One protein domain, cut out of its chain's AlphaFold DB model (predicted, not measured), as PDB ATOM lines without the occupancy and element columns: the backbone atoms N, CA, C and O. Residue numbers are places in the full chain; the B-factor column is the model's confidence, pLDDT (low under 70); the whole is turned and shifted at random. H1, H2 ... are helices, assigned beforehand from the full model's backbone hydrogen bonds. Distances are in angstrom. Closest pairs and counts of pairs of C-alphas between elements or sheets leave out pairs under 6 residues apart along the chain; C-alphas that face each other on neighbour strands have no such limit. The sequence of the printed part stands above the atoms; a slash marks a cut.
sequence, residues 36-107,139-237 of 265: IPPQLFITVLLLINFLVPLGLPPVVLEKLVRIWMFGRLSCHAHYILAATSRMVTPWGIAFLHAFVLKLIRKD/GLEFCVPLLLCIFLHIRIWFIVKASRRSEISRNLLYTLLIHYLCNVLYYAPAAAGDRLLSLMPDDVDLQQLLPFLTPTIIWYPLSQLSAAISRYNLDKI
ATOM      1  N   ILE A  36     122.772 127.401 122.415       66.06
ATOM      2  CA  ILE A  36     123.471 126.353 121.653       66.06
ATOM      3  C   ILE A  36     124.031 125.295 122.632       66.06
ATOM      4  O   ILE A  36     125.075 125.518 123.252       66.06
ATOM      5  N   PRO A  37     123.425 124.092 122.738       72.31
ATOM      6  CA  PRO A  37     123.870 123.062 123.684       72.31
ATOM      7  C   PRO A  37     125.316 122.518 123.530       72.31
ATOM      8  O   PRO A  37     125.886 122.158 124.560       72.31
ATOM      9  N   PRO A  38     125.982 122.470 122.347       70.12
ATOM     10  CA  PRO A  38     127.361 121.980 122.252       70.12
ATOM     11  C   PRO A  38     128.350 122.906 122.959       70.12
ATOM     12  O   PRO A  38     129.343 122.431 123.501       70.12
ATOM     13  N   GLN A  39     128.083 124.216 122.996       74.94
ATOM     14  CA  GLN A  39     128.950 125.166 123.690       74.94
ATOM     15  C   GLN A  39     128.917 124.934 125.204       74.94
ATOM     16  O   GLN A  39     129.950 125.059 125.859       74.94
ATOM     17  N   LEU A  40     127.766 124.522 125.751       77.06
ATOM     18  CA  LEU A  40     127.650 124.129 127.155       77.06
ATOM     19  C   LEU A  40     128.479 122.872 127.438       77.06
ATOM     20  O   LEU A  40     129.251 122.866 128.389       77.06
ATOM     21  N   PHE A  41     128.382 121.839 126.591       77.94
ATOM     22  CA  PHE A  41     129.188 120.620 126.745       77.94
ATOM     23  C   PHE A  41     130.687 120.897 126.672       77.94
ATOM     24  O   PHE A  41     131.439 120.400 127.508       77.94
ATOM     25  N   ILE A  42     131.118 121.722 125.717       79.50
ATOM     26  CA  ILE A  42     132.521 122.129 125.614       79.50
ATOM     27  C   ILE A  42     132.931 122.903 126.865       79.50
ATOM     28  O   ILE A  42     133.962 122.599 127.441       79.50
ATOM     29  N   THR A  43     132.107 123.835 127.346       80.88
ATOM     30  CA  THR A  43     132.389 124.586 128.579       80.88
ATOM     31  C   THR A  43     132.519 123.670 129.793       80.88
ATOM     32  O   THR A  43     133.443 123.835 130.581       80.88
ATOM     33  N   VAL A  44     131.638 122.678 129.933       82.69
ATOM     34  CA  VAL A  44     131.704 121.694 131.022       82.69
ATOM     35  C   VAL A  44     132.974 120.852 130.913       82.69
ATOM     36  O   VAL A  44     133.668 120.674 131.910       82.69
ATOM     37  N   LEU A  45     133.328 120.387 129.713       81.19
ATOM     38  CA  LEU A  45     134.578 119.661 129.481       81.19
ATOM     39  C   LEU A  45     135.804 120.524 129.785       81.19
ATOM     40  O   LEU A  45     136.728 120.043 130.431       81.19
ATOM     41  N   LEU A  46     135.817 121.789 129.362       82.25
ATOM     42  CA  LEU A  46     136.882 122.746 129.667       82.25
ATOM     43  C   LEU A  46     136.987 122.979 131.177       82.25
ATOM     44  O   LEU A  46     138.090 122.975 131.709       82.25
ATOM     45  N   LEU A  47     135.860 123.119 131.878       84.25
ATOM     46  CA  LEU A  47     135.828 123.304 133.326       84.25
ATOM     47  C   LEU A  47     136.381 122.080 134.062       84.25
ATOM     48  O   LEU A  47     137.222 122.228 134.941       84.25
ATOM     49  N   ILE A  48     135.962 120.870 133.685       83.19
ATOM     50  CA  ILE A  48     136.483 119.626 134.271       83.19
ATOM     51  C   ILE A  48     137.990 119.517 134.021       83.19
ATOM     52  O   ILE A  48     138.752 119.246 134.947       83.19
ATOM     53  N   ASN A  49     138.424 119.793 132.791       81.69
ATOM     54  CA  ASN A  49     139.834 119.795 132.414       81.69
ATOM     55  C   ASN A  49     140.637 120.898 133.117       81.69
ATOM     56  O   ASN A  49     141.821 120.713 133.349       81.69
ATOM     57  N   PHE A  50     140.015 122.012 133.500       82.50
ATOM     58  CA  PHE A  50     140.651 123.073 134.279       82.50
ATOM     59  C   PHE A  50     140.788 122.710 135.763       82.50
ATOM     60  O   PHE A  50     141.795 123.026 136.392       82.50
ATOM     61  N   LEU A  51     139.803 122.009 136.333       84.56
ATOM     62  CA  LEU A  51     139.824 121.605 137.740       84.56
ATOM     63  C   LEU A  51     140.920 120.572 138.043       84.56
ATOM     64  O   LEU A  51     141.460 120.570 139.146       84.56
ATOM     65  N   VAL A  52     141.278 119.711 137.086       81.88
ATOM     66  CA  VAL A  52     142.280 118.651 137.298       81.88
ATOM     67  C   VAL A  52     143.696 119.210 137.552       81.88
ATOM     68  O   VAL A  52     144.294 118.836 138.562       81.88
ATOM     69  N   PRO A  53     144.241 120.130 136.729       79.81
ATOM     70  CA  PRO A  53     145.533 120.771 136.979       79.81
ATOM     71  C   PRO A  53     145.597 121.615 138.254       79.81
ATOM     72  O   PRO A  53     146.682 121.765 138.806       79.81
ATOM     73  N   LEU A  54     144.472 122.130 138.772       81.38
ATOM     74  CA  LEU A  54     144.468 122.828 140.069       81.38
ATOM     75  C   LEU A  54     144.889 121.915 141.227       81.38
ATOM     76  O   LEU A  54     145.354 122.407 142.252       81.38
ATOM     77  N   GLY A  55     144.770 120.596 141.052       76.69
ATOM     78  CA  GLY A  55     145.276 119.608 141.996       76.69
ATOM     79  C   GLY A  55     146.762 119.268 141.842       76.69
ATOM     80  O   GLY A  55     147.295 118.514 142.652       76.69
ATOM     81  N   LEU A  56     147.450 119.806 140.828       79.50
ATOM     82  CA  LEU A  56     148.868 119.538 140.572       79.50
ATOM     83  C   LEU A  56     149.807 120.157 141.625       79.50
ATOM     84  O   LEU A  56     150.708 119.451 142.085       79.50
ATOM     85  N   PRO A  57     149.645 121.432 142.048       79.69
ATOM     86  CA  PRO A  57     150.575 122.048 142.993       79.69
ATOM     87  C   PRO A  57     150.698 121.282 144.324       79.69
ATOM     88  O   PRO A  57     151.830 121.078 144.767       79.69
ATOM     89  N   PRO A  58     149.605 120.771 144.933       79.06
ATOM     90  CA  PRO A  58     149.693 119.922 146.121       79.06
ATOM     91  C   PRO A  58     150.481 118.625 145.909       79.06
ATOM     92  O   PRO A  58     151.282 118.264 146.766       79.06
ATOM     93  N   VAL A  59     150.318 117.961 144.758       75.62
ATOM     94  CA  VAL A  59     151.033 116.713 144.426       75.62
ATOM     95  C   VAL A  59     152.527 116.970 144.204       75.62
ATOM     96  O   VAL A  59     153.380 116.213 144.666       75.62
ATOM     97  N   VAL A  60     152.872 118.071 143.533       78.62
ATOM     98  CA  VAL A  60     154.275 118.464 143.333       78.62
ATOM     99  C   VAL A  60     154.937 118.812 144.666       78.62
ATOM    100  O   VAL A  60     156.085 118.427 144.895       78.62
ATOM    101  N   LEU A  61     154.223 119.513 145.552       77.94
ATOM    102  CA  LEU A  61     154.694 119.817 146.904       77.94
ATOM    103  C   LEU A  61     154.866 118.550 147.743       77.94
ATOM    104  O   LEU A  61     155.884 118.415 148.415       77.94
ATOM    105  N   GLU A  62     153.938 117.597 147.658       77.56
ATOM    106  CA  GLU A  62     154.063 116.299 148.323       77.56
ATOM    107  C   GLU A  62     155.324 115.560 147.869       77.56
ATOM    108  O   GLU A  62     156.069 115.058 148.703       77.56
ATOM    109  N   LYS A  63     155.628 115.537 146.569       73.94
ATOM    110  CA  LYS A  63     156.843 114.885 146.053       73.94
ATOM    111  C   LYS A  63     158.128 115.616 146.442       73.94
ATOM    112  O   LYS A  63     159.148 114.973 146.673       73.94
ATOM    113  N   LEU A  64     158.081 116.945 146.526       75.12
ATOM    114  CA  LEU A  64     159.208 117.772 146.958       75.12
ATOM    115  C   LEU A  64     159.516 117.606 148.448       75.12
ATOM    116  O   LEU A  64     160.672 117.444 148.824       75.12
ATOM    117  N   VAL A  65     158.484 117.668 149.286       80.69
ATOM    118  CA  VAL A  65     158.611 117.709 150.750       80.69
ATOM    119  C   VAL A  65     158.499 116.307 151.363       80.69
ATOM    120  O   VAL A  65     158.846 116.109 152.522       80.69
ATOM    121  N   ARG A  66     158.040 115.313 150.590       75.06
ATOM    122  CA  ARG A  66     157.703 113.939 151.017       75.06
ATOM    123  C   ARG A  66     156.639 113.859 152.120       75.06
ATOM    124  O   ARG A  66     156.425 112.788 152.681       75.06
ATOM    125  N   ILE A  67     155.968 114.969 152.439       77.44
ATOM    126  CA  ILE A  67     154.948 115.067 153.488       77.44
ATOM    127  C   ILE A  67     153.742 115.828 152.932       77.44
ATOM    128  O   ILE A  67     153.880 116.929 152.396       77.44
ATOM    129  N   TRP A  68     152.544 115.260 153.089       79.12
ATOM    130  CA  TRP A  68     151.296 115.921 152.711       79.12
ATOM    131  C   TRP A  68     150.860 116.931 153.779       79.12
ATOM    132  O   TRP A  68     150.408 116.559 154.861       79.12
ATOM    133  N   MET A  69     150.948 118.222 153.462       83.31
ATOM    134  CA  MET A  69     150.661 119.304 154.418       83.31
ATOM    135  C   MET A  69     149.202 119.798 154.392       83.31
ATOM    136  O   MET A  69     148.775 120.501 155.300       83.31
ATOM    137  N   PHE A  70     148.403 119.418 153.388       83.19
ATOM    138  CA  PHE A  70     147.059 119.983 153.158       83.19
ATOM    139  C   PHE A  70     145.919 119.251 153.893       83.19
ATOM    140  O   PHE A  70     144.742 119.527 153.663       83.19
ATOM    141  N   GLY A  71     146.249 118.291 154.759       87.69
ATOM    142  CA  GLY A  71     145.282 117.518 155.542       87.69
ATOM    143  C   GLY A  71     144.521 116.434 154.761       87.69
ATOM    144  O   GLY A  71     144.544 116.361 153.529       87.69
ATOM    145  N   ARG A  72     143.818 115.566 155.506       84.19
ATOM    146  CA  ARG A  72     143.125 114.372 154.977       84.19
ATOM    147  C   ARG A  72     141.999 114.712 153.996       84.19
ATOM    148  O   ARG A  72     141.833 114.005 153.006       84.19
ATOM    149  N   LEU A  73     141.240 115.781 154.254       82.12
ATOM    150  CA  LEU A  73     140.128 116.186 153.386       82.12
ATOM    151  C   LEU A  73     140.628 116.569 151.989       82.12
ATOM    152  O   LEU A  73     140.056 116.126 150.998       82.12
ATOM    153  N   SER A  74     141.724 117.330 151.918       82.25
ATOM    154  CA  SER A  74     142.331 117.718 150.644       82.25
ATOM    155  C   SER A  74     142.810 116.491 149.870       82.25
ATOM    156  O   SER A  74     142.463 116.341 148.703       82.25
ATOM    157  N   CYS A  75     143.512 115.562 150.527       80.69
ATOM    158  CA  CYS A  75     143.954 114.308 149.907       80.69
ATOM    159  C   CYS A  75     142.768 113.522 149.312       80.69
ATOM    160  O   CYS A  75     142.787 113.128 148.144       80.69
ATOM    161  N   HIS A  76     141.685 113.372 150.080       83.81
ATOM    162  CA  HIS A  76     140.494 112.658 149.626       83.81
ATOM    163  C   HIS A  76     139.776 113.376 148.472       83.81
ATOM    164  O   HIS A  76     139.295 112.722 147.543       83.81
ATOM    165  N   ALA A  77     139.702 114.708 148.508       85.81
ATOM    166  CA  ALA A  77     139.112 115.507 147.439       85.81
ATOM    167  C   ALA A  77     139.916 115.386 146.137       85.81
ATOM    168  O   ALA A  77     139.325 115.171 145.083       85.81
ATOM    169  N   HIS A  78     141.249 115.440 146.212       82.31
ATOM    170  CA  HIS A  78     142.134 115.253 145.057       82.31
ATOM    171  C   HIS A  78     141.977 113.865 144.444       82.31
ATOM    172  O   HIS A  78     141.835 113.740 143.229       82.31
ATOM    173  N   TYR A  79     141.945 112.827 145.283       83.62
ATOM    174  CA  TYR A  79     141.736 111.459 144.824       83.62
ATOM    175  C   TYR A  79     140.393 111.296 144.100       83.62
ATOM    176  O   TYR A  79     140.358 110.765 142.990       83.62
ATOM    177  N   ILE A  80     139.295 111.797 144.687       85.75
ATOM    178  CA  ILE A  80     137.974 111.769 144.039       85.75
ATOM    179  C   ILE A  80     138.016 112.553 142.730       85.75
ATOM    180  O   ILE A  80     137.568 112.036 141.716       85.75
ATOM    181  N   LEU A  81     138.563 113.769 142.728       85.56
ATOM    182  CA  LEU A  81     138.583 114.628 141.548       85.56
ATOM    183  C   LEU A  81     139.345 113.977 140.389       85.56
ATOM    184  O   LEU A  81     138.842 113.962 139.268       85.56
ATOM    185  N   ALA A  82     140.515 113.396 140.660       81.75
ATOM    186  CA  ALA A  82     141.310 112.682 139.666       81.75
ATOM    187  C   ALA A  82     140.613 111.402 139.176       81.75
ATOM    188  O   ALA A  82     140.645 111.096 137.986       81.75
ATOM    189  N   ALA A  83     139.959 110.651 140.064       84.06
ATOM    190  CA  ALA A  83     139.208 109.459 139.678       84.06
ATOM    191  C   ALA A  83     137.975 109.819 138.834       84.06
ATOM    192  O   ALA A  83     137.756 109.254 137.765       84.06
ATOM    193  N   THR A  84     137.187 110.798 139.277       86.44
ATOM    194  CA  THR A  84     135.997 111.271 138.572       86.44
ATOM    195  C   THR A  84     136.359 111.883 137.226       86.44
ATOM    196  O   THR A  84     135.675 111.599 136.250       86.44
ATOM    197  N   SER A  85     137.432 112.669 137.117       84.94
ATOM    198  CA  SER A  85     137.821 113.263 135.835       84.94
ATOM    199  C   SER A  85     138.214 112.208 134.801       84.94
ATOM    200  O   SER A  85     137.801 112.315 133.646       84.94
ATOM    201  N   ARG A  86     138.921 111.149 135.212       83.50
ATOM    202  CA  ARG A  86     139.266 110.011 134.342       83.50
ATOM    203  C   ARG A  86     138.039 109.284 133.814       83.50
ATOM    204  O   ARG A  86     138.083 108.781 132.702       83.50
ATOM    205  N   MET A  87     136.958 109.252 134.586       86.75
ATOM    206  CA  MET A  87     135.688 108.673 134.149       86.75
ATOM    207  C   MET A  87     134.921 109.632 133.257       86.75
ATOM    208  O   MET A  87     134.514 109.294 132.154       86.75
ATOM    209  N   VAL A  88     134.723 110.860 133.713       87.62
ATOM    210  CA  VAL A  88     133.818 111.794 133.050       87.62
ATOM    211  C   VAL A  88     134.390 112.287 131.721       87.62
ATOM    212  O   VAL A  88     133.625 112.515 130.790       87.62
ATOM    213  N   THR A  89     135.713 112.414 131.587       87.94
ATOM    214  CA  THR A  89     136.347 112.933 130.363       87.94
ATOM    215  C   THR A  89     136.110 112.053 129.126       87.94
ATOM    216  O   THR A  89     135.564 112.580 128.156       87.94
ATOM    217  N   PRO A  90     136.447 110.745 129.107       88.56
ATOM    218  CA  PRO A  90     136.239 109.904 127.924       88.56
ATOM    219  C   PRO A  90     134.757 109.792 127.550       88.56
ATOM    220  O   PRO A  90     134.402 109.909 126.377       88.56
ATOM    221  N   TRP A  91     133.873 109.662 128.545       91.00
ATOM    222  CA  TRP A  91     132.428 109.681 128.318       91.00
ATOM    223  C   TRP A  91     131.956 111.027 127.768       91.00
ATOM    224  O   TRP A  91     131.171 111.067 126.824       91.00
ATOM    225  N   GLY A  92     132.468 112.139 128.289       88.44
ATOM    226  CA  GLY A  92     132.168 113.476 127.793       88.44
ATOM    227  C   GLY A  92     132.629 113.695 126.348       88.44
ATOM    228  O   GLY A  92     131.892 114.297 125.568       88.44
ATOM    229  N   ILE A  93     133.784 113.150 125.948       89.06
ATOM    230  CA  ILE A  93     134.251 113.157 124.548       89.06
ATOM    231  C   ILE A  93     133.307 112.330 123.662       89.06
ATOM    232  O   ILE A  93     132.919 112.790 122.584       89.06
ATOM    233  N   ALA A  94     132.871 111.153 124.123       90.94
ATOM    234  CA  ALA A  94     131.909 110.324 123.397       90.94
ATOM    235  C   ALA A  94     130.559 111.035 123.217       90.94
ATOM    236  O   ALA A  94     130.012 111.069 122.111       90.94
ATOM    237  N   PHE A  95     130.049 111.673 124.274       88.94
ATOM    238  CA  PHE A  95     128.847 112.501 124.201       88.94
ATOM    239  C   PHE A  95     129.028 113.676 123.244       88.94
ATOM    240  O   PHE A  95     128.121 113.958 122.464       88.94
ATOM    241  N   LEU A  96     130.195 114.324 123.239       87.81
ATOM    242  CA  LEU A  96     130.502 115.399 122.301       87.81
ATOM    243  C   LEU A  96     130.471 114.903 120.847       87.81
ATOM    244  O   LEU A  96     129.874 115.565 120.000       87.81
ATOM    245  N   HIS A  97     131.034 113.728 120.549       89.56
ATOM    246  CA  HIS A  97     130.935 113.106 119.221       89.56
ATOM    247  C   HIS A  97     129.485 112.802 118.837       89.56
ATOM    248  O   HIS A  97     129.044 113.166 117.746       89.56
ATOM    249  N   ALA A  98     128.720 112.178 119.735       89.00
ATOM    250  CA  ALA A  98     127.316 111.857 119.495       89.00
ATOM    251  C   ALA A  98     126.491 113.128 119.255       89.00
ATOM    252  O   ALA A  98     125.630 113.169 118.376       89.00
ATOM    253  N   PHE A  99     126.784 114.185 120.009       85.50
ATOM    254  CA  PHE A  99     126.117 115.465 119.889       85.50
ATOM    255  C   PHE A  99     126.445 116.153 118.563       85.50
ATOM    256  O   PHE A  99     125.527 116.584 117.873       85.50
ATOM    257  N   VAL A 100     127.719 116.207 118.157       86.44
ATOM    258  CA  VAL A 100     128.118 116.756 116.850       86.44
ATOM    259  C   VAL A 100     127.464 115.975 115.712       86.44
ATOM    260  O   VAL A 100     126.898 116.578 114.805       86.44
ATOM    261  N   LEU A 101     127.451 114.642 115.786       87.44
ATOM    262  CA  LEU A 101     126.749 113.807 114.814       87.44
ATOM    263  C   LEU A 101     125.251 114.143 114.752       87.44
ATOM    264  O   LEU A 101     124.675 114.231 113.668       87.44
ATOM    265  N   LYS A 102     124.617 114.349 115.911       85.19
ATOM    266  CA  LYS A 102     123.202 114.715 115.997       85.19
ATOM    267  C   LYS A 102     122.931 116.117 115.457       85.19
ATOM    268  O   LYS A 102     121.914 116.284 114.801       85.19
ATOM    269  N   LEU A 103     123.808 117.095 115.692       80.25
ATOM    270  CA  LEU A 103     123.701 118.425 115.079       80.25
ATOM    271  C   LEU A 103     123.711 118.313 113.556       80.25
ATOM    272  O   LEU A 103     122.806 118.818 112.909       80.25
ATOM    273  N   ILE A 104     124.682 117.573 113.013       79.06
ATOM    274  CA  ILE A 104     124.837 117.389 111.567       79.06
ATOM    275  C   ILE A 104     123.609 116.699 110.963       79.06
ATOM    276  O   ILE A 104     123.165 117.078 109.888       79.06
ATOM    277  N   ARG A 105     123.044 115.696 111.646       79.50
ATOM    278  CA  ARG A 105     121.805 115.033 111.206       79.50
ATOM    279  C   ARG A 105     120.567 115.906 111.361       79.50
ATOM    280  O   ARG A 105     119.648 115.801 110.562       79.50
ATOM    281  N   LYS A 106     120.511 116.732 112.404       70.00
ATOM    282  CA  LYS A 106     119.377 117.625 112.654       70.00
ATOM    283  C   LYS A 106     119.251 118.692 111.567       70.00
ATOM    284  O   LYS A 106     118.151 119.170 111.334       70.00
ATOM    285  N   ASP A 107     120.332 119.023 110.871       64.00
ATOM    286  CA  ASP A 107     120.264 119.900 109.701       64.00
ATOM    287  C   ASP A 107     119.441 119.300 108.544       64.00
ATOM    288  O   ASP A 107     119.024 120.039 107.661       64.00
ATOM    289  N   GLY A 139     137.639  97.723 130.671       88.50
ATOM    290  CA  GLY A 139     136.696  97.643 129.560       88.50
ATOM    291  C   GLY A 139     135.696  98.805 129.538       88.50
ATOM    292  O   GLY A 139     135.536  99.458 128.509       88.50
ATOM    293  N   LEU A 140     135.043  99.088 130.665       88.06
ATOM    294  CA  LEU A 140     134.012 100.128 130.778       88.06
ATOM    295  C   LEU A 140     134.582 101.550 130.811       88.06
ATOM    296  O   LEU A 140     133.965 102.471 130.278       88.06
ATOM    297  N   GLU A 141     135.731 101.733 131.453       87.06
ATOM    298  CA  GLU A 141     136.348 103.042 131.664       87.06
ATOM    299  C   GLU A 141     137.137 103.513 130.434       87.06
ATOM    300  O   GLU A 141     137.174 104.711 130.154       87.06
ATOM    301  N   PHE A 142     137.732 102.586 129.675       89.12
ATOM    302  CA  PHE A 142     138.622 102.902 128.556       89.12
ATOM    303  C   PHE A 142     138.125 102.349 127.215       89.12
ATOM    304  O   PHE A 142     137.912 103.117 126.275       89.12
ATOM    305  N   CYS A 143     137.911 101.033 127.101       91.81
ATOM    306  CA  CYS A 143     137.610 100.406 125.806       91.81
ATOM    307  C   CYS A 143     136.248 100.824 125.240       91.81
ATOM    308  O   CYS A 143     136.146 101.133 124.054       91.81
ATOM    309  N   VAL A 144     135.201 100.841 126.067       93.38
ATOM    310  CA  VAL A 144     133.837 101.170 125.630       93.38
ATOM    311  C   VAL A 144     133.748 102.614 125.120       93.38
ATOM    312  O   VAL A 144     133.305 102.793 123.981       93.38
ATOM    313  N   PRO A 145     134.212 103.644 125.862       92.62
ATOM    314  CA  PRO A 145     134.256 105.008 125.344       92.62
ATOM    315  C   PRO A 145     135.096 105.136 124.069       92.62
ATOM    316  O   PRO A 145     134.685 105.849 123.153       92.62
ATOM    317  N   LEU A 146     136.227 104.427 123.966       93.06
ATOM    318  CA  LEU A 146     137.102 104.478 122.792       93.06
ATOM    319  C   LEU A 146     136.396 103.949 121.547       93.06
ATOM    320  O   LEU A 146     136.323 104.645 120.535       93.06
ATOM    321  N   LEU A 147     135.842 102.739 121.633       94.94
ATOM    322  CA  LEU A 147     135.116 102.106 120.534       94.94
ATOM    323  C   LEU A 147     133.908 102.946 120.120       94.94
ATOM    324  O   LEU A 147     133.675 103.136 118.925       94.94
ATOM    325  N   LEU A 148     133.179 103.502 121.092       94.38
ATOM    326  CA  LEU A 148     132.053 104.390 120.825       94.38
ATOM    327  C   LEU A 148     132.505 105.657 120.090       94.38
ATOM    328  O   LEU A 148     131.887 106.041 119.098       94.38
ATOM    329  N   CYS A 149     133.600 106.287 120.523       94.25
ATOM    330  CA  CYS A 149     134.129 107.467 119.849       94.25
ATOM    331  C   CYS A 149     134.619 107.144 118.432       94.25
ATOM    332  O   CYS A 149     134.288 107.881 117.510       94.25
ATOM    333  N   ILE A 150     135.344 106.040 118.226       94.69
ATOM    334  CA  ILE A 150     135.797 105.601 116.895       94.69
ATOM    335  C   ILE A 150     134.591 105.368 115.980       94.69
ATOM    336  O   ILE A 150     134.541 105.905 114.874       94.69
ATOM    337  N   PHE A 151     133.584 104.629 116.452       95.62
ATOM    338  CA  PHE A 151     132.363 104.370 115.694       95.62
ATOM    339  C   PHE A 151     131.645 105.667 115.306       95.62
ATOM    340  O   PHE A 151     131.292 105.862 114.141       95.62
ATOM    341  N   LEU A 152     131.451 106.579 116.262       93.31
ATOM    342  CA  LEU A 152     130.808 107.867 116.011       93.31
ATOM    343  C   LEU A 152     131.638 108.737 115.066       93.31
ATOM    344  O   LEU A 152     131.072 109.373 114.183       93.31
ATOM    345  N   HIS A 153     132.961 108.735 115.202       93.06
ATOM    346  CA  HIS A 153     133.861 109.482 114.335       93.06
ATOM    347  C   HIS A 153     133.789 108.984 112.887       93.06
ATOM    348  O   HIS A 153     133.628 109.787 111.973       93.06
ATOM    349  N   ILE A 154     133.797 107.665 112.678       92.25
ATOM    350  CA  ILE A 154     133.604 107.042 111.362       92.25
ATOM    351  C   ILE A 154     132.232 107.419 110.782       92.25
ATOM    352  O   ILE A 154     132.119 107.775 109.609       92.25
ATOM    353  N   ARG A 155     131.170 107.388 111.596       91.88
ATOM    354  CA  ARG A 155     129.827 107.809 111.165       91.88
ATOM    355  C   ARG A 155     129.792 109.273 110.747       91.88
ATOM    356  O   ARG A 155     129.219 109.570 109.701       91.88
ATOM    357  N   ILE A 156     130.402 110.157 111.540       87.50
ATOM    358  CA  ILE A 156     130.567 111.568 111.190       87.50
ATOM    359  C   ILE A 156     131.283 111.634 109.848       87.50
ATOM    360  O   ILE A 156     130.697 112.166 108.922       87.50
ATOM    361  N   TRP A 157     132.452 111.010 109.698       88.38
ATOM    362  CA  TRP A 157     133.239 111.006 108.463       88.38
ATOM    363  C   TRP A 157     132.420 110.638 107.216       88.38
ATOM    364  O   TRP A 157     132.478 111.349 106.215       88.38
ATOM    365  N   PHE A 158     131.606 109.579 107.274       88.38
ATOM    366  CA  PHE A 158     130.810 109.130 106.126       88.38
ATOM    367  C   PHE A 158     129.607 110.018 105.789       88.38
ATOM    368  O   PHE A 158     129.277 110.179 104.619       88.38
ATOM    369  N   ILE A 159     128.940 110.602 106.785       83.81
ATOM    370  CA  ILE A 159     127.761 111.463 106.564       83.81
ATOM    371  C   ILE A 159     128.173 112.827 105.968       83.81
ATOM    372  O   ILE A 159     127.361 113.605 105.461       83.81
ATOM    373  N   VAL A 160     129.464 113.145 106.026       72.94
ATOM    374  CA  VAL A 160     129.957 114.511 106.014       72.94
ATOM    375  C   VAL A 160     130.728 114.832 104.708       72.94
ATOM    376  O   VAL A 160     131.942 114.745 104.633       72.94
ATOM    377  N   LYS A 161     130.011 115.267 103.655       69.75
ATOM    378  CA  LYS A 161     130.473 115.845 102.358       69.75
ATOM    379  C   LYS A 161     131.692 116.800 102.470       69.75
ATOM    380  O   LYS A 161     131.674 117.757 103.232       69.75
ATOM    381  N   ALA A 162     132.708 116.599 101.636       63.38
ATOM    382  CA  ALA A 162     134.120 116.938 101.883       63.38
ATOM    383  C   ALA A 162     134.573 118.413 102.108       63.38
ATOM    384  O   ALA A 162     135.700 118.606 102.550       63.38
ATOM    385  N   SER A 163     133.782 119.460 101.833       61.91
ATOM    386  CA  SER A 163     134.337 120.826 101.632       61.91
ATOM    387  C   SER A 163     134.614 121.662 102.909       61.91
ATOM    388  O   SER A 163     135.757 122.042 103.132       61.91
ATOM    389  N   ARG A 164     133.636 121.929 103.797       60.66
ATOM    390  CA  ARG A 164     133.838 122.728 105.049       60.66
ATOM    391  C   ARG A 164     134.056 121.884 106.313       60.66
ATOM    392  O   ARG A 164     134.026 122.372 107.438       60.66
ATOM    393  N   ARG A 165     134.226 120.576 106.132       64.94
ATOM    394  CA  ARG A 165     134.000 119.561 107.167       64.94
ATOM    395  C   ARG A 165     135.270 118.948 107.764       64.94
ATOM    396  O   ARG A 165     135.192 118.278 108.796       64.94
ATOM    397  N   SER A 166     136.434 119.212 107.168       75.44
ATOM    398  CA  SER A 166     137.697 118.665 107.670       75.44
ATOM    399  C   SER A 166     138.071 119.251 109.033       75.44
ATOM    400  O   SER A 166     138.581 118.514 109.863       75.44
ATOM    401  N   GLU A 167     137.751 120.519 109.323       87.50
ATOM    402  CA  GLU A 167     138.172 121.166 110.575       87.50
ATOM    403  C   GLU A 167     137.512 120.555 111.818       87.50
ATOM    404  O   GLU A 167     138.213 120.175 112.754       87.50
ATOM    405  N   ILE A 168     136.179 120.411 111.828       87.81
ATOM    406  CA  ILE A 168     135.442 119.842 112.973       87.81
ATOM    407  C   ILE A 168     135.866 118.388 113.195       87.81
ATOM    408  O   ILE A 168     136.226 118.017 114.311       87.81
ATOM    409  N   SER A 169     135.871 117.579 112.132       90.56
ATOM    410  CA  SER A 169     136.265 116.169 112.207       90.56
ATOM    411  C   SER A 169     137.710 116.017 112.692       90.56
ATOM    412  O   SER A 169     137.974 115.282 113.641       90.56
ATOM    413  N   ARG A 170     138.645 116.784 112.125       91.44
ATOM    414  CA  ARG A 170     140.061 116.754 112.504       91.44
ATOM    415  C   ARG A 170     140.279 117.169 113.958       91.44
ATOM    416  O   ARG A 170     141.025 116.501 114.660       91.44
ATOM    417  N   ASN A 171     139.595 118.207 114.442       91.19
ATOM    418  CA  ASN A 171     139.711 118.636 115.840       91.19
ATOM    419  C   ASN A 171     139.123 117.604 116.817       91.19
ATOM    420  O   ASN A 171     139.688 117.377 117.890       91.19
ATOM    421  N   LEU A 172     138.026 116.938 116.441       90.88
ATOM    422  CA  LEU A 172     137.479 115.808 117.197       90.88
ATOM    423  C   LEU A 172     138.462 114.633 117.238       90.88
ATOM    424  O   LEU A 172     138.696 114.081 118.311       90.88
ATOM    425  N   LEU A 173     139.078 114.298 116.101       93.38
ATOM    426  CA  LEU A 173     140.089 113.246 116.008       93.38
ATOM    427  C   LEU A 173     141.328 113.579 116.842       93.38
ATOM    428  O   LEU A 173     141.823 112.717 117.557       93.38
ATOM    429  N   TYR A 174     141.815 114.820 116.807       93.38
ATOM    430  CA  TYR A 174     142.935 115.242 117.648       93.38
ATOM    431  C   TYR A 174     142.592 115.161 119.132       93.38
ATOM    432  O   TYR A 174     143.391 114.643 119.905       93.38
ATOM    433  N   THR A 175     141.391 115.595 119.527       91.19
ATOM    434  CA  THR A 175     140.919 115.470 120.915       91.19
ATOM    435  C   THR A 175     140.915 114.008 121.364       91.19
ATOM    436  O   THR A 175     141.410 113.699 122.446       91.19
ATOM    437  N   LEU A 176     140.408 113.107 120.516       92.50
ATOM    438  CA  LEU A 176     140.432 111.664 120.737       92.50
ATOM    439  C   LEU A 176     141.875 111.159 120.883       92.50
ATOM    440  O   LEU A 176     142.229 110.601 121.917       92.50
ATOM    441  N   LEU A 177     142.718 111.381 119.875       92.56
ATOM    442  CA  LEU A 177     144.090 110.883 119.847       92.56
ATOM    443  C   LEU A 177     144.885 111.358 121.060       92.56
ATOM    444  O   LEU A 177     145.473 110.530 121.742       92.56
ATOM    445  N   ILE A 178     144.854 112.654 121.377       91.12
ATOM    446  CA  ILE A 178     145.559 113.208 122.540       91.12
ATOM    447  C   ILE A 178     145.046 112.559 123.828       91.12
ATOM    448  O   ILE A 178     145.847 112.089 124.633       91.12
ATOM    449  N   HIS A 179     143.724 112.479 124.017       89.69
ATOM    450  CA  HIS A 179     143.156 111.888 125.225       89.69
ATOM    451  C   HIS A 179     143.603 110.438 125.413       89.69
ATOM    452  O   HIS A 179     144.092 110.079 126.484       89.69
ATOM    453  N   TYR A 180     143.471 109.607 124.381       89.62
ATOM    454  CA  TYR A 180     143.792 108.189 124.495       89.62
ATOM    455  C   TYR A 180     145.294 107.922 124.493       89.62
ATOM    456  O   TYR A 180     145.717 107.045 125.230       89.62
ATOM    457  N   LEU A 181     146.120 108.688 123.777       88.75
ATOM    458  CA  LEU A 181     147.580 108.563 123.859       88.75
ATOM    459  C   LEU A 181     148.095 108.902 125.261       88.75
ATOM    460  O   LEU A 181     148.965 108.209 125.780       88.75
ATOM    461  N   CYS A 182     147.532 109.921 125.912       85.12
ATOM    462  CA  CYS A 182     147.933 110.255 127.275       85.12
ATOM    463  C   CYS A 182     147.333 109.309 128.333       85.12
ATOM    464  O   CYS A 182     147.919 109.143 129.398       85.12
ATOM    465  N   ASN A 183     146.192 108.663 128.066       84.44
ATOM    466  CA  ASN A 183     145.577 107.724 129.015       84.44
ATOM    467  C   ASN A 183     145.992 106.261 128.794       84.44
ATOM    468  O   ASN A 183     145.962 105.488 129.745       84.44
ATOM    469  N   VAL A 184     146.423 105.855 127.595       84.19
ATOM    470  CA  VAL A 184     146.817 104.459 127.319       84.19
ATOM    471  C   VAL A 184     147.986 104.031 128.202       84.19
ATOM    472  O   VAL A 184     148.020 102.898 128.663       84.19
ATOM    473  N   LEU A 185     148.888 104.962 128.522       75.88
ATOM    474  CA  LEU A 185     150.023 104.732 129.417       75.88
ATOM    475  C   LEU A 185     149.618 104.559 130.882       75.88
ATOM    476  O   LEU A 185     150.344 103.939 131.656       75.88
ATOM    477  N   TYR A 186     148.454 105.084 131.260       77.31
ATOM    478  CA  TYR A 186     147.890 104.881 132.588       77.31
ATOM    479  C   TYR A 186     147.217 103.509 132.713       77.31
ATOM    480  O   TYR A 186     147.323 102.864 133.750       77.31
ATOM    481  N   TYR A 187     146.536 103.054 131.658       78.06
ATOM    482  CA  TYR A 187     145.834 101.769 131.661       78.06
ATOM    483  C   TYR A 187     146.673 100.590 131.150       78.06
ATOM    484  O   TYR A 187     146.196  99.453 131.162       78.06
ATOM    485  N   ALA A 188     147.900 100.834 130.687       77.31
ATOM    486  CA  ALA A 188     148.796  99.772 130.268       77.31
ATOM    487  C   ALA A 188     149.031  98.812 131.452       77.31
ATOM    488  O   ALA A 188     149.430  99.261 132.530       77.31
ATOM    489  N   PRO A 189     148.791  97.498 131.288       73.12
ATOM    490  CA  PRO A 189     149.102  96.531 132.333       73.12
ATOM    491  C   PRO A 189     150.595  96.610 132.663       73.12
ATOM    492  O   PRO A 189     151.398  96.848 131.763       73.12
ATOM    493  N   ALA A 190     150.973  96.381 133.926       69.12
ATOM    494  CA  ALA A 190     152.353  96.553 134.411       69.12
ATOM    495  C   ALA A 190     153.411  95.928 133.475       69.12
ATOM    496  O   ALA A 190     154.382  96.582 133.117       69.12
ATOM    497  N   ALA A 191     153.141  94.728 132.946       61.97
ATOM    498  CA  ALA A 191     154.026  94.031 132.006       61.97
ATOM    499  C   ALA A 191     154.257  94.759 130.661       61.97
ATOM    500  O   ALA A 191     155.303  94.593 130.032       61.97
ATOM    501  N   ALA A 192     153.282  95.537 130.186       75.00
ATOM    502  CA  ALA A 192     153.430  96.407 129.019       75.00
ATOM    503  C   ALA A 192     153.999  97.782 129.404       75.00
ATOM    504  O   ALA A 192     154.704  98.393 128.601       75.00
ATOM    505  N   GLY A 193     153.718  98.233 130.631       72.38
ATOM    506  CA  GLY A 193     154.271  99.447 131.222       72.38
ATOM    507  C   GLY A 193     155.794  99.419 131.249       72.38
ATOM    508  O   GLY A 193     156.406 100.343 130.731       72.38
ATOM    509  N   ASP A 194     156.403  98.331 131.723       74.94
ATOM    510  CA  ASP A 194     157.864  98.223 131.863       74.94
ATOM    511  C   ASP A 194     158.613  98.398 130.530       74.94
ATOM    512  O   ASP A 194     159.647  99.058 130.473       74.94
ATOM    513  N   ARG A 195     158.064  97.872 129.424       78.12
ATOM    514  CA  ARG A 195     158.658  98.021 128.078       78.12
ATOM    515  C   ARG A 195     158.551  99.431 127.513       78.12
ATOM    516  O   ARG A 195     159.302  99.790 126.614       78.12
ATOM    517  N   LEU A 196     157.547 100.181 127.949       73.62
ATOM    518  CA  LEU A 196     157.300 101.531 127.461       73.62
ATOM    519  C   LEU A 196     158.009 102.557 128.351       73.62
ATOM    520  O   LEU A 196     158.550 103.537 127.850       73.62
ATOM    521  N   LEU A 197     158.086 102.273 129.651       72.50
ATOM    522  CA  LEU A 197     158.896 103.001 130.618       72.50
ATOM    523  C   LEU A 197     160.388 102.861 130.317       72.50
ATOM    524  O   LEU A 197     161.088 103.853 130.433       72.50
ATOM    525  N   SER A 198     160.861 101.714 129.816       79.50
ATOM    526  CA  SER A 198     162.268 101.562 129.410       79.50
ATOM    527  C   SER A 198     162.684 102.437 128.217       79.50
ATOM    528  O   SER A 198     163.873 102.577 127.946       79.50
ATOM    529  N   LEU A 199     161.725 103.020 127.487       78.88
ATOM    530  CA  LEU A 199     161.987 104.013 126.441       78.88
ATOM    531  C   LEU A 199     162.033 105.448 126.987       78.88
ATOM    532  O   LEU A 199     162.426 106.360 126.259       78.88
ATOM    533  N   MET A 200     161.612 105.666 128.233       73.81
ATOM    534  CA  MET A 200     161.633 106.966 128.894       73.81
ATOM    535  C   MET A 200     162.786 107.051 129.903       73.81
ATOM    536  O   MET A 200     163.190 106.040 130.464       73.81
ATOM    537  N   PRO A 201     163.347 108.250 130.133       74.62
ATOM    538  CA  PRO A 201     164.396 108.437 131.130       74.62
ATOM    539  C   PRO A 201     163.873 108.139 132.547       74.62
ATOM    540  O   PRO A 201     162.811 108.633 132.927       74.62
ATOM    541  N   ASP A 202     164.655 107.381 133.323       69.88
ATOM    542  CA  ASP A 202     164.310 106.859 134.660       69.88
ATOM    543  C   ASP A 202     164.018 107.945 135.719       69.88
ATOM    544  O   ASP A 202     163.443 107.669 136.772       69.88
ATOM    545  N   ASP A 203     164.389 109.199 135.455       59.16
ATOM    546  CA  ASP A 203     164.445 110.250 136.476       59.16
ATOM    547  C   ASP A 203     163.104 110.955 136.754       59.16
ATOM    548  O   ASP A 203     163.023 111.818 137.636       59.16
ATOM    549  N   VAL A 204     162.033 110.636 136.018       61.78
ATOM    550  CA  VAL A 204     160.749 111.341 136.148       61.78
ATOM    551  C   VAL A 204     159.593 110.352 136.232       61.78
ATOM    552  O   VAL A 204     159.360 109.594 135.297       61.78
ATOM    553  N   ASP A 205     158.801 110.446 137.311       71.81
ATOM    554  CA  ASP A 205     157.478 109.816 137.485       71.81
ATOM    555  C   ASP A 205     156.461 110.371 136.452       71.81
ATOM    556  O   ASP A 205     155.393 110.897 136.788       71.81
ATOM    557  N   LEU A 206     156.785 110.309 135.158       70.81
ATOM    558  CA  LEU A 206     156.022 110.921 134.076       70.81
ATOM    559  C   LEU A 206     154.618 110.318 133.998       70.81
ATOM    560  O   LEU A 206     153.657 111.016 133.685       70.81
ATOM    561  N   GLN A 207     154.480 109.048 134.383       72.31
ATOM    562  CA  GLN A 207     153.200 108.353 134.465       72.31
ATOM    563  C   GLN A 207     152.222 109.033 135.438       72.31
ATOM    564  O   GLN A 207     151.016 109.043 135.191       72.31
ATOM    565  N   GLN A 208     152.722 109.662 136.508       72.81
ATOM    566  CA  GLN A 208     151.891 110.453 137.420       72.81
ATOM    567  C   GLN A 208     151.567 111.836 136.853       72.81
ATOM    568  O   GLN A 208     150.516 112.380 137.178       72.81
ATOM    569  N   LEU A 209     152.424 112.392 135.992       75.31
ATOM    570  CA  LEU A 209     152.240 113.711 135.385       75.31
ATOM    571  C   LEU A 209     151.321 113.683 134.149       75.31
ATOM    572  O   LEU A 209     150.612 114.651 133.876       75.31
ATOM    573  N   LEU A 210     151.286 112.568 133.416       77.06
ATOM    574  CA  LEU A 210     150.502 112.388 132.187       77.06
ATOM    575  C   LEU A 210     149.004 112.730 132.320       77.06
ATOM    576  O   LEU A 210     148.477 113.456 131.466       77.06
ATOM    577  N   PRO A 211     148.307 112.296 133.389       74.88
ATOM    578  CA  PRO A 211     146.912 112.663 133.623       74.88
ATOM    579  C   PRO A 211     146.686 114.172 133.746       74.88
ATOM    580  O   PRO A 211     145.571 114.633 133.526       74.88
ATOM    581  N   PHE A 212     147.724 114.942 134.074       77.50
ATOM    582  CA  PHE A 212     147.653 116.395 134.202       77.50
ATOM    583  C   PHE A 212     148.131 117.144 132.958       77.50
ATOM    584  O   PHE A 212     147.729 118.282 132.746       77.50
ATOM    585  N   LEU A 213     148.951 116.509 132.119       80.19
ATOM    586  CA  LEU A 213     149.299 117.020 130.792       80.19
ATOM    587  C   LEU A 213     148.118 116.904 129.825       80.19
ATOM    588  O   LEU A 213     147.903 117.783 128.993       80.19
ATOM    589  N   THR A 214     147.320 115.840 129.965       83.94
ATOM    590  CA  THR A 214     146.180 115.562 129.078       83.94
ATOM    591  C   THR A 214     145.215 116.753 128.962       83.94
ATOM    592  O   THR A 214     144.951 117.179 127.837       83.94
ATOM    593  N   PRO A 215     144.715 117.344 130.068       80.88
ATOM    594  CA  PRO A 215     143.808 118.487 130.012       80.88
ATOM    595  C   PRO A 215     144.424 119.717 129.335       80.88
ATOM    596  O   PRO A 215     143.745 120.395 128.563       80.88
ATOM    597  N   THR A 216     145.714 119.971 129.574       82.38
ATOM    598  CA  THR A 216     146.447 121.099 128.983       82.38
ATOM    599  C   THR A 216     146.554 120.955 127.469       82.38
ATOM    600  O   THR A 216     146.301 121.907 126.735       82.38
ATOM    601  N   ILE A 217     146.871 119.753 126.981       87.25
ATOM    602  CA  ILE A 217     147.042 119.502 125.545       87.25
ATOM    603  C   ILE A 217     145.677 119.435 124.839       87.25
ATOM    604  O   ILE A 217     145.533 119.956 123.735       87.25
ATOM    605  N   ILE A 218     144.650 118.858 125.479       87.19
ATOM    606  CA  ILE A 218     143.277 118.785 124.939       87.19
ATOM    607  C   ILE A 218     142.643 120.169 124.786       87.19
ATOM    608  O   ILE A 218     141.797 120.359 123.908       87.19
ATOM    609  N   TRP A 219     143.047 121.148 125.594       83.81
ATOM    610  CA  TRP A 219     142.487 122.496 125.544       83.81
ATOM    611  C   TRP A 219     142.539 123.104 124.138       83.81
ATOM    612  O   TRP A 219     141.554 123.669 123.656       83.81
ATOM    613  N   TYR A 220     143.671 122.945 123.451       86.62
ATOM    614  CA  TYR A 220     143.890 123.526 122.132       86.62
ATOM    615  C   TYR A 220     142.896 123.018 121.070       86.62
ATOM    616  O   TYR A 220     142.125 123.837 120.556       86.62
ATOM    617  N   PRO A 221     142.802 121.710 120.754       87.62
ATOM    618  CA  PRO A 221     141.835 121.221 119.772       87.62
ATOM    619  C   PRO A 221     140.383 121.453 120.207       87.62
ATOM    620  O   PRO A 221     139.537 121.726 119.355       87.62
ATOM    621  N   LEU A 222     140.077 121.421 121.511       83.50
ATOM    622  CA  LEU A 222     138.721 121.674 122.007       83.50
ATOM    623  C   LEU A 222     138.302 123.139 121.797       83.50
ATOM    624  O   LEU A 222     137.158 123.426 121.435       83.50
ATOM    625  N   SER A 223     139.244 124.069 121.948       84.00
ATOM    626  CA  SER A 223     139.027 125.486 121.662       84.00
ATOM    627  C   SER A 223     138.795 125.749 120.169       84.00
ATOM    628  O   SER A 223     137.855 126.462 119.803       84.00
ATOM    629  N   GLN A 224     139.584 125.112 119.298       88.88
ATOM    630  CA  GLN A 224     139.416 125.201 117.847       88.88
ATOM    631  C   GLN A 224     138.098 124.577 117.395       88.88
ATOM    632  O   GLN A 224     137.411 125.130 116.537       88.88
ATOM    633  N   LEU A 225     137.713 123.454 118.001       86.25
ATOM    634  CA  LEU A 225     136.427 122.813 117.777       86.25
ATOM    635  C   LEU A 225     135.268 123.740 118.152       86.25
ATOM    636  O   LEU A 225     134.331 123.885 117.371       86.25
ATOM    637  N   SER A 226     135.345 124.404 119.307       83.19
ATOM    638  CA  SER A 226     134.344 125.386 119.738       83.19
ATOM    639  C   SER A 226     134.188 126.518 118.722       83.19
ATOM    640  O   SER A 226     133.075 126.831 118.290       83.19
ATOM    641  N   ALA A 227     135.308 127.084 118.264       84.75
ATOM    642  CA  ALA A 227     135.314 128.128 117.245       84.75
ATOM    643  C   ALA A 227     134.762 127.633 115.895       84.75
ATOM    644  O   ALA A 227     134.016 128.354 115.234       84.75
ATOM    645  N   ALA A 228     135.093 126.406 115.485       85.88
ATOM    646  CA  ALA A 228     134.586 125.797 114.256       85.88
ATOM    647  C   ALA A 228     133.068 125.555 114.318       85.88
ATOM    648  O   ALA A 228     132.359 125.920 113.385       85.88
ATOM    649  N   ILE A 229     132.550 125.031 115.434       83.19
ATOM    650  CA  ILE A 229     131.104 124.848 115.649       83.19
ATOM    651  C   ILE A 229     130.384 126.201 115.680       83.19
ATOM    652  O   ILE A 229     129.284 126.330 115.146       83.19
ATOM    653  N   SER A 230     130.984 127.226 116.289       82.19
ATOM    654  CA  SER A 230     130.398 128.569 116.307       82.19
ATOM    655  C   SER A 230     130.302 129.171 114.905       82.19
ATOM    656  O   SER A 230     129.265 129.739 114.580       82.19
ATOM    657  N   ARG A 231     131.354 129.039 114.084       83.81
ATOM    658  CA  ARG A 231     131.354 129.495 112.683       83.81
ATOM    659  C   ARG A 231     130.322 128.732 111.855       83.81
ATOM    660  O   ARG A 231     129.516 129.356 111.184       83.81
ATOM    661  N   TYR A 232     130.262 127.408 112.012       82.56
ATOM    662  CA  TYR A 232     129.276 126.562 111.334       82.56
ATOM    663  C   TYR A 232     127.828 127.010 111.584       82.56
ATOM    664  O   TYR A 232     127.036 127.108 110.654       82.56
ATOM    665  N   ASN A 233     127.481 127.318 112.838       80.25
ATOM    666  CA  ASN A 233     126.136 127.797 113.163       80.25
ATOM    667  C   ASN A 233     125.861 129.209 112.625       80.25
ATOM    668  O   ASN A 233     124.717 129.507 112.301       80.25
ATOM    669  N   LEU A 234     126.876 130.077 112.565       81.25
ATOM    670  CA  LEU A 234     126.725 131.437 112.049       81.25
ATOM    671  C   LEU A 234     126.442 131.424 110.544       81.25
ATOM    672  O   LEU A 234     125.452 132.016 110.122       81.25
ATOM    673  N   ASP A 235     127.250 130.684 109.779       81.81
ATOM    674  CA  ASP A 235     127.069 130.502 108.335       81.81
ATOM    675  C   ASP A 235     125.660 129.973 108.028       81.81
ATOM    676  O   ASP A 235     124.988 130.449 107.118       81.81
ATOM    677  N   LYS A 236     125.177 129.025 108.842       76.50
ATOM    678  CA  LYS A 236     123.836 128.457 108.684       76.50
ATOM    679  C   LYS A 236     122.724 129.499 108.863       76.50
ATOM    680  O   LYS A 236     121.775 129.528 108.089       76.50
ATOM    681  N   ILE A 237     122.833 130.365 109.874       80.31
ATOM    682  CA  ILE A 237     121.838 131.425 110.120       80.31
ATOM    683  C   ILE A 237     121.801 132.420 108.950       80.31
ATOM    684  O   ILE A 237     120.727 132.912 108.598       80.31
TER     685      ILE A 237
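Overview. This is residues 36 to 107 and 139 to 237 of the 265 residues of an uncharacterized protein of Ancylostoma caninum (UniProt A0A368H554). This is an elongated helical bundle: H1, H3, H4, H5 and H7 stand side by side in a ring, and H2 continues beyond H1 at one end. Short H6 sits off the end of H5, and residues 198 to 204 stick out. The 171 printed residues have seven named helices, H1 to H7 in order, and no named strand: all helix. The whole is only just compact, close to loose, with a radius of gyration of the C-alphas of 18.2 A and spans of 57 by 34 by 26 A.

Arrangement. Start at H1, residues 37 to 51; it touches residues 85 to 100 alone of H3, residues 71 to 106, opposite ways, closest at C-alphas 48 and 85, 6.7 A. H2, residues 53 to 65, only just touches H7, residues 206 to 237, with 3 pairs of C-alphas within 8 A, closest 53 and 212, 5.6 A. H4, residues 139 to 159, and H5, residues 166 to 187, form a hairpin at a shallow tilt of 15 degrees, closest at C-alphas 157 and 169, 7.1 A. H5 touches H7, closest at C-alphas 171 and 221, 5.2 A. H6, residues 190 to 197, is close to H5 but not clearly touching: C-alphas 185 and 193, the closest, are 7.0 A apart. Every O i to N i+4 pair is within hydrogen-bond range in H1, but 6 of 9 in H2, 30 of 32 in H3, 15 of 17 in H4, 16 of 18 in H5, 3 of 4 in H6 and 22 of 28 in H7.

Along the chain. Find C-alpha 37 at (123.870, 123.062, 123.684), where H1 begins. H3 runs 50.1 A with a kink of 31 degrees near residue 88; H7 runs 46.5 A to C-alpha 237 at (121.838, 131.425, 110.120).

Size, cuts and confidence. Residues 108 to 138 are not printed; C-alphas 107 and 139 are 34.1 A apart across the cut. Of the links printed whole, none is long. Look for pLDDT under 70 at residues 36, 107, 161 to 165, 190 to 191 and 202 to 204.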